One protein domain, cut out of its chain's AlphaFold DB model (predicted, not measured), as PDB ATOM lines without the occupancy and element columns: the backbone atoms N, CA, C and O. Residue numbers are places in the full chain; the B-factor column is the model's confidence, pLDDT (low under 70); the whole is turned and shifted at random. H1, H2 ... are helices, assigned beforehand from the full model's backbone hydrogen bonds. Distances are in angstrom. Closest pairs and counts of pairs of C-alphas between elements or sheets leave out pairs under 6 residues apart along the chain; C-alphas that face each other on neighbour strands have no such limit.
ATOM      1  N   THR A 155     -92.031 212.421 101.648       92.75
ATOM      2  CA  THR A 155     -92.029 211.179 102.432       92.75
ATOM      3  C   THR A 155     -92.993 211.277 103.613       92.75
ATOM      4  O   THR A 155     -93.805 210.376 103.824       92.75
ATOM      5  N   MET A 156     -92.969 212.392 104.345       93.75
ATOM      6  CA  MET A 156     -93.873 212.626 105.467       93.75
ATOM      7  C   MET A 156     -95.334 212.698 105.014       93.75
ATOM      8  O   MET A 156     -96.201 212.137 105.678       93.75
ATOM      9  N   ASN A 157     -95.619 213.305 103.857       93.00
ATOM     10  CA  ASN A 157     -96.965 213.319 103.283       93.00
ATOM     11  C   ASN A 157     -97.490 211.896 103.017       93.00
ATOM     12  O   ASN A 157     -98.622 211.577 103.392       93.00
ATOM     13  N   HIS A 158     -96.661 211.015 102.450       93.44
ATOM     14  CA  HIS A 158     -97.035 209.615 102.246       93.44
ATOM     15  C   HIS A 158     -97.261 208.869 103.565       93.44
ATOM     16  O   HIS A 158     -98.231 208.116 103.675       93.44
ATOM     17  N   VAL A 159     -96.423 209.108 104.578       95.56
ATOM     18  CA  VAL A 159     -96.587 208.517 105.918       95.56
ATOM     19  C   VAL A 159     -97.890 208.984 106.568       95.56
ATOM     20  O   VAL A 159     -98.669 208.152 107.032       95.56
ATOM     21  N   VAL A 160     -98.174 210.290 106.556       95.00
ATOM     22  CA  VAL A 160     -99.413 210.856 107.112       95.00
ATOM     23  C   VAL A 160    -100.635 210.293 106.389       95.00
ATOM     24  O   VAL A 160    -101.569 209.833 107.042       95.00
ATOM     25  N   THR A 161    -100.603 210.240 105.057       92.19
ATOM     26  CA  THR A 161    -101.695 209.670 104.253       92.19
ATOM     27  C   THR A 161    -101.912 208.189 104.577       92.19
ATOM     28  O   THR A 161    -103.050 207.737 104.713       92.19
ATOM     29  N   ALA A 162    -100.835 207.414 104.740       93.62
ATOM     30  CA  ALA A 162    -100.921 206.006 105.117       93.62
ATOM     31  C   ALA A 162    -101.513 205.821 106.526       93.62
ATOM     32  O   ALA A 162    -102.385 204.970 106.715       93.62
ATOM     33  N   LEU A 163    -101.101 206.647 107.494       95.31
ATOM     34  CA  LEU A 163    -101.644 206.634 108.856       95.31
ATOM     35  C   LEU A 163    -103.127 207.013 108.883       95.31
ATOM     36  O   LEU A 163    -103.912 206.343 109.553       95.31
ATOM     37  N   GLN A 164    -103.530 208.035 108.125       95.38
ATOM     38  CA  GLN A 164    -104.935 208.426 107.997       95.38
ATOM     39  C   GLN A 164    -105.775 207.292 107.404       95.38
ATOM     40  O   GLN A 164    -106.791 206.922 107.989       95.38
ATOM     41  N   ARG A 165    -105.325 206.665 106.308       93.12
ATOM     42  CA  ARG A 165    -106.005 205.496 105.718       93.12
ATOM     43  C   ARG A 165    -106.135 204.343 106.711       93.12
ATOM     44  O   ARG A 165    -107.194 203.725 106.791       93.12
ATOM     45  N   HIS A 166    -105.087 204.065 107.487       96.00
ATOM     46  CA  HIS A 166    -105.135 203.021 108.510       96.00
ATOM     47  C   HIS A 166    -106.120 203.366 109.635       96.00
ATOM     48  O   HIS A 166    -106.864 202.497 110.085       96.00
ATOM     49  N   ARG A 167    -106.168 204.634 110.062       96.44
ATOM     50  CA  ARG A 167    -107.127 205.114 111.064       96.44
ATOM     51  C   ARG A 167    -108.566 204.992 110.566       96.44
ATOM     52  O   ARG A 167    -109.387 204.437 111.284       96.44
ATOM     53  N   PHE A 168    -108.859 205.433 109.342       95.81
ATOM     54  CA  PHE A 168    -110.193 205.275 108.755       95.81
ATOM     55  C   PHE A 168    -110.599 203.807 108.653       95.81
ATOM     56  O   PHE A 168    -111.719 203.456 109.006       95.81
ATOM     57  N   LYS A 169    -109.672 202.929 108.253       96.69
ATOM     58  CA  LYS A 169    -109.925 201.487 108.206       96.69
ATOM     59  C   LYS A 169    -110.240 200.907 109.592       96.69
ATOM     60  O   LYS A 169    -111.143 200.088 109.707       96.69
ATOM     61  N   ALA A 170    -109.521 201.333 110.631       96.19
ATOM     62  CA  ALA A 170    -109.784 200.904 112.004       96.19
ATOM     63  C   ALA A 170    -111.169 201.361 112.493       96.19
ATOM     64  O   ALA A 170    -111.930 200.538 112.992       96.19
ATOM     65  N   VAL A 171    -111.525 202.631 112.264       96.81
ATOM     66  CA  VAL A 171    -112.849 203.178 112.613       96.81
ATOM     67  C   VAL A 171    -113.963 202.459 111.855       96.81
ATOM     68  O   VAL A 171    -114.994 202.137 112.439       96.81
ATOM     69  N   ALA A 172    -113.758 202.150 110.572       94.50
ATOM     70  CA  ALA A 172    -114.726 201.392 109.788       94.50
ATOM     71  C   ALA A 172    -114.964 199.993 110.382       94.50
ATOM     72  O   ALA A 172    -116.112 199.585 110.523       94.50
ATOM     73  N   PHE A 173    -113.910 199.277 110.796       96.81
ATOM     74  CA  PHE A 173    -114.075 197.978 111.457       96.81
ATOM     75  C   PHE A 173    -114.798 198.083 112.800       96.81
ATOM     76  O   PHE A 173    -115.716 197.305 113.042       96.81
ATOM     77  N   GLU A 174    -114.438 199.057 113.635       97.25
ATOM     78  CA  GLU A 174    -115.108 199.303 114.916       97.25
ATOM     79  C   GLU A 174    -116.594 199.649 114.720       97.25
ATOM     80  O   GLU A 174    -117.463 199.171 115.449       97.25
ATOM     81  N   THR A 175    -116.909 200.432 113.686       95.00
ATOM     82  CA  THR A 175    -118.292 200.769 113.324       95.00
ATOM     83  C   THR A 175    -119.048 199.533 112.840       95.00
ATOM     84  O   THR A 175    -120.181 199.313 113.257       95.00
ATOM     85  N   CYS A 176    -118.422 198.677 112.025       95.94
ATOM     86  CA  CYS A 176    -119.012 197.407 111.596       95.94
ATOM     87  C   CYS A 176    -119.277 196.453 112.772       95.94
ATOM     88  O   CYS A 176    -120.271 195.728 112.757       95.94
ATOM     89  N   GLU A 177    -118.415 196.431 113.792       95.50
ATOM     90  CA  GLU A 177    -118.658 195.649 115.010       95.50
ATOM     91  C   GLU A 177    -119.833 196.210 115.819       95.50
ATOM     92  O   GLU A 177    -120.720 195.450 116.211       95.50
ATOM     93  N   HIS A 178    -119.913 197.533 115.989       94.69
ATOM     94  CA  HIS A 178    -121.066 198.166 116.633       94.69
ATOM     95  C   HIS A 178    -122.368 197.956 115.856       94.69
ATOM     96  O   HIS A 178    -123.406 197.702 116.468       94.69
ATOM     97  N   ALA A 179    -122.323 198.005 114.524       93.69
ATOM     98  CA  ALA A 179    -123.483 197.766 113.675       93.69
ATOM     99  C   ALA A 179    -124.069 196.363 113.893       93.69
ATOM    100  O   ALA A 179    -125.287 196.217 113.915       93.69
ATOM    101  N   LYS A 180    -123.232 195.345 114.148       93.56
ATOM    102  CA  LYS A 180    -123.709 194.000 114.513       93.56
ATOM    103  C   LYS A 180    -124.461 194.003 115.840       93.56
ATOM    104  O   LYS A 180    -125.566 193.488 115.898       93.56
ATOM    105  N   ILE A 181    -123.918 194.657 116.868       93.69
ATOM    106  CA  ILE A 181    -124.580 194.776 118.183       93.69
ATOM    107  C   ILE A 181    -125.921 195.517 118.060       93.69
ATOM    108  O   ILE A 181    -126.896 195.196 118.740       93.69
ATOM    109  N   TRP A 182    -125.985 196.536 117.202       90.12
ATOM    110  CA  TRP A 182    -127.231 197.231 116.888       90.12
ATOM    111  C   TRP A 182    -128.212 196.330 116.137       90.12
ATOM    112  O   TRP A 182    -129.370 196.259 116.530       90.12
ATOM    113  N   SER A 183    -127.756 195.602 115.119       94.31
ATOM    114  CA  SER A 183    -128.583 194.645 114.380       94.31
ATOM    115  C   SER A 183    -129.138 193.547 115.287       94.31
ATOM    116  O   SER A 183    -130.311 193.207 115.174       94.31
ATOM    117  N   ASP A 184    -128.331 193.026 116.212       93.00
ATOM    118  CA  ASP A 184    -128.749 191.993 117.161       93.00
ATOM    119  C   ASP A 184    -129.857 192.490 118.096       93.00
ATOM    120  O   ASP A 184    -130.739 191.713 118.456       93.00
ATOM    121  N   ARG A 185    -129.880 193.790 118.429       90.69
ATOM    122  CA  ARG A 185    -131.004 194.391 119.167       90.69
ATOM    123  C   ARG A 185    -132.304 194.377 118.371       90.69
ATOM    124  O   ARG A 185    -133.340 194.099 118.953       90.69
ATOM    125  N   TYR A 186    -132.266 194.633 117.064       86.31
ATOM    126  CA  TYR A 186    -133.471 194.566 116.223       86.31
ATOM    127  C   TYR A 186    -133.964 193.134 115.987       86.31
ATOM    128  O   TYR A 186    -135.130 192.937 115.664       86.31
ATOM    129  N   ASN A 187    -133.101 192.134 116.185       91.50
ATOM    130  CA  ASN A 187    -133.496 190.726 116.169       91.50
ATOM    131  C   ASN A 187    -134.197 190.287 117.469       91.50
ATOM    132  O   ASN A 187    -134.771 189.196 117.502       91.50
ATOM    133  N   ASP A 188    -134.151 191.092 118.537       93.44
ATOM    134  CA  ASP A 188    -134.863 190.815 119.784       93.44
ATOM    135  C   ASP A 188    -136.334 191.264 119.663       93.44
ATOM    136  O   ASP A 188    -136.610 192.468 119.607       93.44
ATOM    137  N   PRO A 189    -137.309 190.333 119.653       89.00
ATOM    138  CA  PRO A 189    -138.722 190.689 119.543       89.00
ATOM    139  C   PRO A 189    -139.197 191.568 120.707       89.00
ATOM    140  O   PRO A 189    -140.062 192.418 120.511       89.00
ATOM    141  N   SER A 190    -138.594 191.436 121.895       90.38
ATOM    142  CA  SER A 190    -138.960 192.261 123.053       90.38
ATOM    143  C   SER A 190    -138.528 193.724 122.901       90.38
ATOM    144  O   SER A 190    -139.179 194.629 123.426       90.38
ATOM    145  N   PHE A 191    -137.457 193.976 122.143       90.06
ATOM    146  CA  PHE A 191    -137.003 195.326 121.835       90.06
ATOM    147  C   PHE A 191    -137.944 196.011 120.840       90.06
ATOM    148  O   PHE A 191    -138.315 197.166 121.058       90.06
ATOM    149  N   LEU A 192    -138.395 195.295 119.806       83.81
ATOM    150  CA  LEU A 192    -139.388 195.813 118.857       83.81
ATOM    151  C   LEU A 192    -140.716 196.146 119.552       83.81
ATOM    152  O   LEU A 192    -141.243 197.235 119.344       83.81
ATOM    153  N   GLU A 193    -141.183 195.285 120.462       86.44
ATOM    154  CA  GLU A 193    -142.367 195.552 121.300       86.44
ATOM    155  C   GLU A 193    -142.209 196.797 122.195       86.44
ATOM    156  O   GLU A 193    -143.197 197.421 122.580       86.44
ATOM    157  N   SER A 194    -140.972 197.170 122.545       88.31
ATOM    158  CA  SER A 194    -140.692 198.367 123.349       88.31
ATOM    159  C   SER A 194    -140.611 199.656 122.524       88.31
ATOM    160  O   SER A 194    -140.932 200.732 123.037       88.31
ATOM    161  N   LEU A 195    -140.177 199.556 121.263       82.62
ATOM    162  CA  LEU A 195    -140.065 200.684 120.337       82.62
ATOM    163  C   LEU A 195    -141.419 201.038 119.730       82.62
ATOM    164  O   LEU A 195    -141.811 202.207 119.704       82.62
ATOM    165  N   GLU A 196    -142.141 200.024 119.266       79.56
ATOM    166  CA  GLU A 196    -143.481 200.192 118.737       79.56
ATOM    167  C   GLU A 196    -144.460 200.199 119.904       79.56
ATOM    168  O   GLU A 196    -144.982 199.170 120.337       79.56
ATOM    169  N   LYS A 197    -144.760 201.401 120.414       76.88
ATOM    170  CA  LYS A 197    -146.018 201.572 121.145       76.88
ATOM    171  C   LYS A 197    -147.122 201.005 120.248       76.88
ATOM    172  O   LYS A 197    -147.127 201.347 119.063       76.88
ATOM    173  N   PRO A 198    -148.030 200.163 120.776       78.25
ATOM    174  CA  PRO A 198    -149.090 199.577 119.970       78.25
ATOM    175  C   PRO A 198    -149.757 200.703 119.198       78.25
ATOM    176  O   PRO A 198    -150.123 201.712 119.803       78.25
TER     177      PRO A 198
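This is residues 155 to 198 of the 409 residues of an uncharacterized protein of Candolleomyces aberdarensis (UniProt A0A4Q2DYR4). One long helix, H1, makes most of the length of a rod, and past its last residue, Tyr 186, the backbone turns a corner into the short helix H2, as the foot of an L. The printed part has 44 residues, with H1 then H2 along the chain and no named strand, and its class is all helix. It is extended, with a radius of gyration of the C-alphas of 18.4 A and spans of 60 by 14 by 6 A.

Start with H1, residues 155 to 186, of which 155 to 185 stand free. A tight link of 2 residues leads to H2, residues 189 to 195. Look at Tyr 186 and Leu 192: their C-alphas, the closest of the two helices, are 6.6 A apart, and the helices are close but not clearly touching. Their lines are about perpendicular, at 78 degrees. In H1 and H2 every backbone O i to N i+4 pair is within hydrogen-bond range.

Find C-alpha 155 at (-92.029, 211.179, 102.432); from there H1 runs 46.7 A to C-alpha 186 at (-133.471, 194.566, 116.223). H2 ends at C-alpha 195, at (-140.065, 200.684, 120.337).

The two C-alphas farthest apart, those of Thr 155 and Pro 198, are 60.8 A apart. The printed part has no cut, and no printed residue has a pLDDT under 70.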